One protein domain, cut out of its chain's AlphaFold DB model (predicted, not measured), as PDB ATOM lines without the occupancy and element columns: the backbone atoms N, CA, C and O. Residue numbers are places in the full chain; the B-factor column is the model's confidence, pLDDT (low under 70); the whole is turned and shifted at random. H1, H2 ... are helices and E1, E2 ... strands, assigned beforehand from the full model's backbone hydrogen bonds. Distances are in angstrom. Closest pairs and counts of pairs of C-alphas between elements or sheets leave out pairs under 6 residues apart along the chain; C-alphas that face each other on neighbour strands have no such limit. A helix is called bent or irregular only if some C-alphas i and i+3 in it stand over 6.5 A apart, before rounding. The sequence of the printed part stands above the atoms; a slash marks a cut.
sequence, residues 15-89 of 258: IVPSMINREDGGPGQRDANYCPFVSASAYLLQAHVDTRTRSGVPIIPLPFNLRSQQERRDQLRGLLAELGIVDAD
ATOM      1  N   ILE A  15       1.725  47.064 -18.093       91.31
ATOM      2  CA  ILE A  15       2.431  47.168 -19.372       91.31
ATOM      3  C   ILE A  15       3.641  48.080 -19.187       91.31
ATOM      4  O   ILE A  15       3.510  49.215 -18.723       91.31
ATOM      5  N   VAL A  16       4.820  47.595 -19.566       93.12
ATOM      6  CA  VAL A  16       6.071  48.350 -19.444       93.12
ATOM      7  C   VAL A  16       6.732  48.441 -20.814       93.12
ATOM      8  O   VAL A  16       7.173  47.418 -21.346       93.12
ATOM      9  N   PRO A  17       6.813  49.640 -21.417       92.00
ATOM     10  CA  PRO A  17       7.404  49.787 -22.733       92.00
ATOM     11  C   PRO A  17       8.919  49.561 -22.687       92.00
ATOM     12  O   PRO A  17       9.647  50.118 -21.867       92.00
ATOM     13  N   SER A  18       9.392  48.754 -23.622       94.06
ATOM     14  CA  SER A  18      10.786  48.540 -23.977       94.06
ATOM     15  C   SER A  18      11.103  49.455 -25.158       94.06
ATOM     16  O   SER A  18      10.848  49.129 -26.318       94.06
ATOM     17  N   MET A  19      11.611  50.652 -24.860       92.62
ATOM     18  CA  MET A  19      11.899  51.657 -25.887       92.62
ATOM     19  C   MET A  19      13.073  51.201 -26.761       92.62
ATOM     20  O   MET A  19      14.201  51.056 -26.281       92.62
ATOM     21  N   ILE A  20      12.811  50.977 -28.051       93.88
ATOM     22  CA  ILE A  20      13.814  50.457 -28.992       93.88
ATOM     23  C   ILE A  20      14.603  51.593 -29.635       93.88
ATOM     24  O   ILE A  20      15.832  51.567 -29.672       93.88
ATOM     25  N   ASN A  21      13.905  52.616 -30.117       94.00
ATOM     26  CA  ASN A  21      14.504  53.737 -30.825       94.00
ATOM     27  C   ASN A  21      13.741  55.037 -30.575       94.00
ATOM     28  O   ASN A  21      12.629  55.030 -30.044       94.00
ATOM     29  N   ARG A  22      14.381  56.145 -30.943       90.56
ATOM     30  CA  ARG A  22      13.747  57.457 -31.095       90.56
ATOM     31  C   ARG A  22      13.055  57.548 -32.461       90.56
ATOM     32  O   ARG A  22      13.395  56.783 -33.363       90.56
ATOM     33  N   GLU A  23      12.129  58.494 -32.607       88.81
ATOM     34  CA  GLU A  23      11.387  58.777 -33.843       88.81
ATOM     35  C   GLU A  23      12.332  58.928 -35.045       88.81
ATOM     36  O   GLU A  23      12.150  58.256 -36.055       88.81
ATOM     37  N   ASP A  24      13.385  59.737 -34.892       83.88
ATOM     38  CA  ASP A  24      14.369  60.025 -35.934       83.88
ATOM     39  C   ASP A  24      15.803  60.034 -35.388       83.88
ATOM     40  O   ASP A  24      16.056  60.336 -34.215       83.88
ATOM     41  N   GLY A  25      16.754  59.741 -36.278       84.31
ATOM     42  CA  GLY A  25      18.172  60.010 -36.052       84.31
ATOM     43  C   GLY A  25      18.503  61.488 -36.254       84.31
ATOM     44  O   GLY A  25      17.784  62.227 -36.928       84.31
ATOM     45  N   GLY A  26      19.615  61.928 -35.672       88.25
ATOM     46  CA  GLY A  26      20.192  63.238 -35.947       88.25
ATOM     47  C   GLY A  26      20.604  63.389 -37.419       88.25
ATOM     48  O   GLY A  26      20.743  62.389 -38.130       88.25
ATOM     49  N   PRO A  27      20.828  64.627 -37.895       92.31
ATOM     50  CA  PRO A  27      21.253  64.866 -39.272       92.31
ATOM     51  C   PRO A  27      22.475  64.017 -39.652       92.31
ATOM     52  O   PRO A  27      23.422  63.896 -38.875       92.31
ATOM     53  N   GLY A  28      22.416  63.382 -40.827       91.44
ATOM     54  CA  GLY A  28      23.482  62.518 -41.349       91.44
ATOM     55  C   GLY A  28      23.615  61.144 -40.675       91.44
ATOM     56  O   GLY A  28      24.460  60.350 -41.085       91.44
ATOM     57  N   GLN A  29      22.796  60.826 -39.666       93.50
ATOM     58  CA  GLN A  29      22.851  59.554 -38.941       93.50
ATOM     59  C   GLN A  29      21.802  58.568 -39.459       93.50
ATOM     60  O   GLN A  29      20.672  58.935 -39.775       93.50
ATOM     61  N   ARG A  30      22.177  57.287 -39.536       89.38
ATOM     62  CA  ARG A  30      21.300  56.233 -40.076       89.38
ATOM     63  C   ARG A  30      20.353  55.643 -39.037       89.38
ATOM     64  O   ARG A  30      19.237  55.251 -39.383       89.38
ATOM     65  N   ASP A  31      20.781  55.616 -37.781       90.81
ATOM     66  CA  ASP A  31      20.118  54.908 -36.688       90.81
ATOM     67  C   ASP A  31      19.785  55.831 -35.517       90.81
ATOM     68  O   ASP A  31      20.331  56.924 -35.390       90.81
ATOM     69  N   ALA A  32      18.872  55.380 -34.662       92.94
ATOM     70  CA  ALA A  32      18.462  56.080 -33.446       92.94
ATOM     71  C   ALA A  32      18.086  55.082 -32.340       92.94
ATOM     72  O   ALA A  32      17.142  55.303 -31.581       92.94
ATOM     73  N   ASN A  33      18.807  53.962 -32.270       93.94
ATOM     74  CA  ASN A  33      18.521  52.877 -31.339       93.94
ATOM     75  C   ASN A  33      19.027  53.230 -29.942       93.94
ATOM     76  O   ASN A  33      20.163  53.676 -29.765       93.94
ATOM     77  N   TYR A  34      18.188  53.032 -28.932       92.38
ATOM     78  CA  TYR A  34      18.592  53.259 -27.554       92.38
ATOM     79  C   TYR A  34      19.620  52.222 -27.090       92.38
ATOM     80  O   TYR A  34      19.847  51.182 -27.706       92.38
ATOM     81  N   CYS A  35      20.276  52.534 -25.972       90.31
ATOM     82  CA  CYS A  35      21.183  51.605 -25.312       90.31
ATOM     83  C   CYS A  35      20.459  50.279 -25.002       90.31
ATOM     84  O   CYS A  35      19.320  50.331 -24.531       90.31
ATOM     85  N   PRO A  36      21.123  49.114 -25.144       91.56
ATOM     86  CA  PRO A  36      20.533  47.824 -24.793       91.56
ATOM     87  C   PRO A  36      19.962  47.765 -23.373       91.56
ATOM     88  O   PRO A  36      18.972  47.081 -23.162       91.56
ATOM     89  N   PHE A  37      20.511  48.519 -22.412       89.69
ATOM     90  CA  PHE A  37      19.940  48.625 -21.064       89.69
ATOM     91  C   PHE A  37      18.566  49.303 -21.039       89.69
ATOM     92  O   PHE A  37      17.690  48.879 -20.291       89.69
ATOM     93  N   VAL A  38      18.354  50.331 -21.865       90.38
ATOM     94  CA  VAL A  38      17.057  51.018 -21.970       90.38
ATOM     95  C   VAL A  38      16.031  50.069 -22.578       90.38
ATOM     96  O   VAL A  38      14.968  49.869 -21.995       90.38
ATOM     97  N   SER A  39      16.368  49.416 -23.690       92.38
ATOM     98  CA  SER A  39      15.469  48.452 -24.327       92.38
ATOM     99  C   SER A  39      15.247  47.209 -23.446       92.38
ATOM    100  O   SER A  39      14.135  46.702 -23.362       92.38
ATOM    101  N   ALA A  40      16.241  46.744 -22.691       93.56
ATOM    102  CA  ALA A  40      16.084  45.596 -21.794       93.56
ATOM    103  C   ALA A  40      15.362  45.923 -20.474       93.56
ATOM    104  O   ALA A  40      14.969  44.999 -19.765       93.56
ATOM    105  N   SER A  41      15.175  47.202 -20.126       91.31
ATOM    106  CA  SER A  41      14.680  47.625 -18.804       91.31
ATOM    107  C   SER A  41      13.350  46.975 -18.399       91.31
ATOM    108  O   SER A  41      13.221  46.508 -17.269       91.31
ATOM    109  N   ALA A  42      12.399  46.852 -19.328       93.06
ATOM    110  CA  ALA A  42      11.113  46.197 -19.084       93.06
ATOM    111  C   ALA A  42      11.263  44.702 -18.740       93.06
ATOM    112  O   ALA A  42      10.605  44.195 -17.832       93.06
ATOM    113  N   TYR A  43      12.174  44.004 -19.421       93.94
ATOM    114  CA  TYR A  43      12.462  42.590 -19.176       93.94
ATOM    115  C   TYR A  43      13.236  42.381 -17.874       93.94
ATOM    116  O   TYR A  43      12.954  41.447 -17.127       93.94
ATOM    117  N   LEU A  44      14.179  43.276 -17.562       93.25
ATOM    118  CA  LEU A  44      14.873  43.266 -16.277       93.25
ATOM    119  C   LEU A  44      13.880  43.464 -15.130       93.25
ATOM    120  O   LEU A  44      13.936  42.724 -14.152       93.25
ATOM    121  N   LEU A  45      12.937  44.397 -15.266       91.81
ATOM    122  CA  LEU A  45      11.888  44.594 -14.272       91.81
ATOM    123  C   LEU A  45      11.035  43.331 -14.098       91.81
ATOM    124  O   LEU A  45      10.847  42.885 -12.970       91.81
ATOM    125  N   GLN A  46      10.580  42.726 -15.200       91.50
ATOM    126  CA  GLN A  46       9.800  41.485 -15.174       91.50
ATOM    127  C   GLN A  46      10.547  40.338 -14.471       91.50
ATOM    128  O   GLN A  46       9.933  39.571 -13.734       91.50
ATOM    129  N   ALA A  47      11.861  40.219 -14.677       91.88
ATOM    130  CA  ALA A  47      12.669  39.154 -14.085       91.88
ATOM    131  C   ALA A  47      12.941  39.344 -12.581       91.88
ATOM    132  O   ALA A  47      13.111  38.359 -11.866       91.88
ATOM    133  N   HIS A  48      13.005  40.591 -12.098       90.00
ATOM    134  CA  HIS A  48      13.399  40.899 -10.714       90.00
ATOM    135  C   HIS A  48      12.221  41.254  -9.800       90.00
ATOM    136  O   HIS A  48      12.346  41.168  -8.577       90.00
ATOM    137  N   VAL A  49      11.081  41.663 -10.362       88.88
ATOM    138  CA  VAL A  49       9.893  42.047  -9.595       88.88
ATOM    139  C   VAL A  49       8.800  41.008  -9.789       88.88
ATOM    140  O   VAL A  49       8.092  40.990 -10.792       88.88
ATOM    141  N   ASP A  50       8.627  40.161  -8.777       83.88
ATOM    142  CA  ASP A  50       7.600  39.125  -8.783       83.88
ATOM    143  C   ASP A  50       6.226  39.683  -8.381       83.88
ATOM    144  O   ASP A  50       5.748  39.493  -7.262       83.88
ATOM    145  N   THR A  51       5.596  40.431  -9.285       84.06
ATOM    146  CA  THR A  51       4.207  40.887  -9.118       84.06
ATOM    147  C   THR A  51       3.211  39.753  -9.358       84.06
ATOM    148  O   THR A  51       2.157  39.707  -8.729       84.06
ATOM    149  N   ARG A  52       3.555  38.785 -10.216       81.56
ATOM    150  CA  ARG A  52       2.637  37.714 -10.614       81.56
ATOM    151  C   ARG A  52       2.289  36.795  -9.446       81.56
ATOM    152  O   ARG A  52       1.113  36.506  -9.260       81.56
ATOM    153  N   THR A  53       3.262  36.347  -8.651       81.62
ATOM    154  CA  THR A  53       2.948  35.493  -7.491       81.62
ATOM    155  C   THR A  53       2.426  36.296  -6.304       81.62
ATOM    156  O   THR A  53       1.617  35.787  -5.533       81.62
ATOM    157  N   ARG A  54       2.875  37.548  -6.146       82.62
ATOM    158  CA  ARG A  54       2.557  38.366  -4.967       82.62
ATOM    159  C   ARG A  54       1.186  39.021  -5.027       82.62
ATOM    160  O   ARG A  54       0.553  39.148  -3.984       82.62
ATOM    161  N   SER A  55       0.756  39.467  -6.202       82.25
ATOM    162  CA  SER A  55      -0.503  40.198  -6.379       82.25
ATOM    163  C   SER A  55      -1.365  39.669  -7.523       82.25
ATOM    164  O   SER A  55      -2.416  40.235  -7.783       82.25
ATOM    165  N   GLY A  56      -0.944  38.612  -8.229       84.62
ATOM    166  CA  GLY A  56      -1.665  38.102  -9.400       84.62
ATOM    167  C   GLY A  56      -1.520  38.973 -10.653       84.62
ATOM    168  O   GLY A  56      -1.964  38.566 -11.720       84.62
ATOM    169  N   VAL A  57      -0.849  40.127 -10.554       88.06
ATOM    170  CA  VAL A  57      -0.729  41.107 -11.640       88.06
ATOM    171  C   VAL A  57       0.548  40.844 -12.447       88.06
ATOM    172  O   VAL A  57       1.647  40.999 -11.912       88.06
ATOM    173  N   PRO A  58       0.480  40.446 -13.727       88.62
ATOM    174  CA  PRO A  58       1.654  40.257 -14.568       88.62
ATOM    175  C   PRO A  58       2.274  41.588 -15.024       88.62
ATOM    176  O   PRO A  58       1.572  42.518 -15.413       88.62
ATOM    177  N   ILE A  59       3.609  41.636 -15.074       91.12
ATOM    178  CA  ILE A  59       4.349  42.638 -15.854       91.12
ATOM    179  C   ILE A  59       4.482  42.134 -17.292       91.12
ATOM    180  O   ILE A  59       4.956  41.013 -17.513       91.12
ATOM    181  N   ILE A  60       4.093  42.967 -18.257       91.75
ATOM    182  CA  ILE A  60       4.145  42.672 -19.691       91.75
ATOM    183  C   ILE A  60       5.091  43.670 -20.374       91.75
ATOM    184  O   ILE A  60       4.741  44.842 -20.539       91.75
ATOM    185  N   PRO A  61       6.302  43.235 -20.765       92.94
ATOM    186  CA  PRO A  61       7.193  44.027 -21.600       92.94
ATOM    187  C   PRO A  61       6.599  44.228 -22.996       92.94
ATOM    188  O   PRO A  61       6.261  43.256 -23.669       92.94
ATOM    189  N   LEU A  62       6.532  45.474 -23.456       92.50
ATOM    190  CA  LEU A  62       6.094  45.821 -24.809       92.50
ATOM    191  C   LEU A  62       7.261  46.447 -25.579       92.50
ATOM    192  O   LEU A  62       7.576  47.609 -25.318       92.50
ATOM    193  N   PRO A  63       7.906  45.746 -26.529       91.88
ATOM    194  CA  PRO A  63       8.801  46.392 -27.483       91.88
ATOM    195  C   PRO A  63       8.077  47.558 -28.151       91.88
ATOM    196  O   PRO A  63       6.970  47.379 -28.653       91.88
ATOM    197  N   PHE A  64       8.676  48.746 -28.120       91.00
ATOM    198  CA  PHE A  64       8.050  49.959 -28.632       91.00
ATOM    199  C   PHE A  64       8.987  50.680 -29.601       91.00
ATOM    200  O   PHE A  64      10.021  51.236 -29.213       91.00
ATOM    201  N   ASN A  65       8.625  50.635 -30.887       92.81
ATOM    202  CA  ASN A  65       9.363  51.262 -31.980       92.81
ATOM    203  C   ASN A  65       8.758  52.639 -32.318       92.81
ATOM    204  O   ASN A  65       7.660  52.737 -32.864       92.81
ATOM    205  N   LEU A  66       9.461  53.728 -32.011       91.81
ATOM    206  CA  LEU A  66       8.980  55.075 -32.334       91.81
ATOM    207  C   LEU A  66       9.178  55.439 -33.810       91.81
ATOM    208  O   LEU A  66       8.427  56.254 -34.342       91.81
ATOM    209  N   ARG A  67      10.140  54.810 -34.484       91.44
ATOM    210  CA  ARG A  67      10.495  55.096 -35.877       91.44
ATOM    211  C   ARG A  67       9.573  54.425 -36.899       91.44
ATOM    212  O   ARG A  67       9.175  55.046 -37.878       91.44
ATOM    213  N   SER A  68       9.229  53.155 -36.690       92.62
ATOM    214  CA  SER A  68       8.419  52.350 -37.617       92.62
ATOM    215  C   SER A  68       6.968  52.289 -37.147       92.62
ATOM    216  O   SER A  68       6.627  51.562 -36.214       92.62
ATOM    217  N   GLN A  69       6.097  53.064 -37.803       91.69
ATOM    218  CA  GLN A  69       4.668  53.099 -37.478       91.69
ATOM    219  C   GLN A  69       3.997  51.733 -37.639       91.69
ATOM    220  O   GLN A  69       3.204  51.339 -36.787       91.69
ATOM    221  N   GLN A  70       4.333  51.002 -38.703       92.38
ATOM    222  CA  GLN A  70       3.771  49.679 -38.950       92.38
ATOM    223  C   GLN A  70       4.140  48.703 -37.826       92.38
ATOM    224  O   GLN A  70       3.248  48.124 -37.214       92.38
ATOM    225  N   GLU A  71       5.432  48.588 -37.493       93.12
ATOM    226  CA  GLU A  71       5.896  47.681 -36.433       93.12
ATOM    227  C   GLU A  71       5.274  48.009 -35.081       93.12
ATOM    228  O   GLU A  71       4.843  47.109 -34.364       93.12
ATOM    229  N   ARG A  72       5.185  49.296 -34.735       92.75
ATOM    230  CA  ARG A  72       4.570  49.731 -33.479       92.75
ATOM    231  C   ARG A  72       3.101  49.343 -33.395       92.75
ATOM    232  O   ARG A  72       2.648  48.863 -32.360       92.75
ATOM    233  N   ARG A  73       2.348  49.545 -34.477       92.06
ATOM    234  CA  ARG A  73       0.932  49.164 -34.536       92.06
ATOM    235  C   ARG A  73       0.764  47.652 -34.462       92.06
ATOM    236  O   ARG A  73      -0.141  47.191 -33.777       92.06
ATOM    237  N   ASP A  74       1.645  46.886 -35.099       91.94
ATOM    238  CA  ASP A  74       1.640  45.423 -35.012       91.94
ATOM    239  C   ASP A  74       1.953  44.933 -33.588       91.94
ATOM    240  O   ASP A  74       1.259  44.053 -33.078       91.94
ATOM    241  N   GLN A  75       2.921  45.554 -32.904       91.12
ATOM    242  CA  GLN A  75       3.243  45.290 -31.495       91.12
ATOM    243  C   GLN A  75       2.053  45.588 -30.572       91.12
ATOM    244  O   GLN A  75       1.712  44.771 -29.717       91.12
ATOM    245  N   LEU A  76       1.383  46.729 -30.771       91.12
ATOM    246  CA  LEU A  76       0.187  47.103 -30.010       91.12
ATOM    247  C   LEU A  76      -0.988  46.156 -30.275       91.12
ATOM    248  O   LEU A  76      -1.646  45.738 -29.326       91.12
ATOM    249  N   ARG A  77      -1.234  45.769 -31.536       91.00
ATOM    250  CA  ARG A  77      -2.270  44.779 -31.888       91.00
ATOM    251  C   ARG A  77      -2.017  43.441 -31.208       91.00
ATOM    252  O   ARG A  77      -2.950  42.869 -30.657       91.00
ATOM    253  N   GLY A  78      -0.771  42.965 -31.233       89.81
ATOM    254  CA  GLY A  78      -0.377  41.724 -30.567       89.81
ATOM    255  C   GLY A  78      -0.674  41.762 -29.070       89.81
ATOM    256  O   GLY A  78      -1.373  40.889 -28.564       89.81
ATOM    257  N   LEU A  79      -0.238  42.824 -28.387       89.50
ATOM    258  CA  LEU A  79      -0.491  43.008 -26.958       89.50
ATOM    259  C   LEU A  79      -1.989  43.075 -26.629       89.50
ATOM    260  O   LEU A  79      -2.449  42.436 -25.689       89.50
ATOM    261  N   LEU A  80      -2.760  43.854 -27.388       89.50
ATOM    262  CA  LEU A  80      -4.193  44.008 -27.136       89.50
ATOM    263  C   LEU A  80      -4.947  42.693 -27.362       89.50
ATOM    264  O   LEU A  80      -5.811  42.353 -26.557       89.50
ATOM    265  N   ALA A  81      -4.562  41.907 -28.371       89.06
ATOM    266  CA  ALA A  81      -5.112  40.573 -28.588       89.06
ATOM    267  C   ALA A  81      -4.802  39.615 -27.422       89.06
ATOM    268  O   ALA A  81      -5.691  38.878 -26.997       89.06
ATOM    269  N   GLU A  82      -3.586  39.652 -26.863       86.69
ATOM    270  CA  GLU A  82      -3.221  38.877 -25.662       86.69
ATOM    271  C   GLU A  82      -4.054  39.270 -24.431       86.69
ATOM    272  O   GLU A  82      -4.349  38.423 -23.590       86.69
ATOM    273  N   LEU A  83      -4.475  40.534 -24.353       86.12
ATOM    274  CA  LEU A  83      -5.354  41.062 -23.307       86.12
ATOM    275  C   LEU A  83      -6.854  40.877 -23.611       86.12
ATOM    276  O   LEU A  83      -7.693  41.320 -22.831       86.12
ATOM    277  N   GLY A  84      -7.214  40.239 -24.730       87.81
ATOM    278  CA  GLY A  84      -8.610  40.028 -25.131       87.81
ATOM    279  C   GLY A  84      -9.325  41.282 -25.652       87.81
ATOM    280  O   GLY A  84     -10.551  41.297 -25.747       87.81
ATOM    281  N   ILE A  85      -8.581  42.333 -26.001       87.31
ATOM    282  CA  ILE A  85      -9.102  43.599 -26.522       87.31
ATOM    283  C   ILE A  85      -9.069  43.551 -28.055       87.31
ATOM    284  O   ILE A  85      -8.005  43.610 -28.667       87.31
ATOM    285  N   VAL A  86     -10.248  43.456 -28.678       78.00
ATOM    286  CA  VAL A  86     -10.393  43.255 -30.136       78.00
ATOM    287  C   VAL A  86     -10.906  44.480 -30.902       78.00
ATOM    288  O   VAL A  86     -10.564  44.640 -32.069       78.00
ATOM    289  N   ASP A  87     -11.641  45.382 -30.244       76.38
ATOM    290  CA  ASP A  87     -12.284  46.557 -30.866       76.38
ATOM    291  C   ASP A  87     -11.546  47.878 -30.563       76.38
ATOM    292  O   ASP A  87     -12.157  48.927 -30.348       76.38
ATOM    293  N   ALA A  88     -10.212  47.845 -30.497       81.00
ATOM    294  CA  ALA A  88      -9.410  49.040 -30.243       81.00
ATOM    295  C   ALA A  88      -9.075  49.797 -31.538       81.00
ATOM    296  O   ALA A  88      -8.488  49.236 -32.465       81.00
ATOM    297  N   ASP A  89      -9.348  51.105 -31.565       90.31
ATOM    298  CA  ASP A  89      -8.897  51.993 -32.642       90.31
ATOM    299  C   ASP A  89      -7.430  52.406 -32.432       90.31
ATOM    300  O   ASP A  89      -7.097  53.508 -31.984       90.31
TER     301      ASP A  89
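What this domain is: This is residues 15 to 89 of the 258 residues of the protein "DUF2229 domain-containing protein" of Oscillochloris trichoides DG-6 (UniProt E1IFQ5). The domain is a thin slab with a ribbon of two parallel strands, E1 and E2, in its middle; H1 packs on both strands from one side, and H3 packs on E2 from the other. The loop of residues 22 to 35 makes one end of the long axis, and residues 52 to 57, partly in H2, stick out at the other. The 75 printed residues include three named helices and two named strands in the order E1, H1, H2, E2, H3, class mixed. The whole is loose, with a radius of gyration of the C-alphas of 14.6 A, and only just flat, spanning 48 by 33 by 10 A.

How they stand to each other: E1, residues 15 to 21, and E2, residues 59 to 65, are parallel neighbours at 26 degrees; N 18 and O 62 are 2.7 A apart, and N 64 and O 18 are 2.8 A apart, within hydrogen-bond range. With H1, residues 36 to 48, and H2, residues 51 to 55, they form a strand-helix-strand unit, two parallel strands joined through helices by a right-handed crossover. The closest C-alphas of E1 and H1 are those of Ser 18 and Ser 39, 4.7 A; of H1 and E2, Ala 42 and Pro 61, 5.1 A. H3, residues 69 to 82, comes closest to E2 at the C-alphas of Asn 65 and Arg 72, 5.3 A. H3 is apart from E1, H1 and H2. Every O i to N i+4 pair is within hydrogen-bond range in H2 and H3, and 7 of 9 in H1.

Where its parts are: E1 begins at C-alpha 15 (2.431, 47.168, -19.372) and measures 17.9 A. H1, 17.2 A, is irregular: C-alphas 39 and 42 are 7.2 A apart. H2 measures 5.5 A and E2 19.0 A. H3, 20.1 A, ends at C-alpha 82 (-3.221, 38.877, -25.662).

The domain as a whole: The C-alphas of Gly 28 and Arg 54, the two farthest apart, are 48.4 A apart. The printed part has no cut. The link E1 to H1 is long, 14 residues; the others are tight. No printed residue has pLDDT under 70.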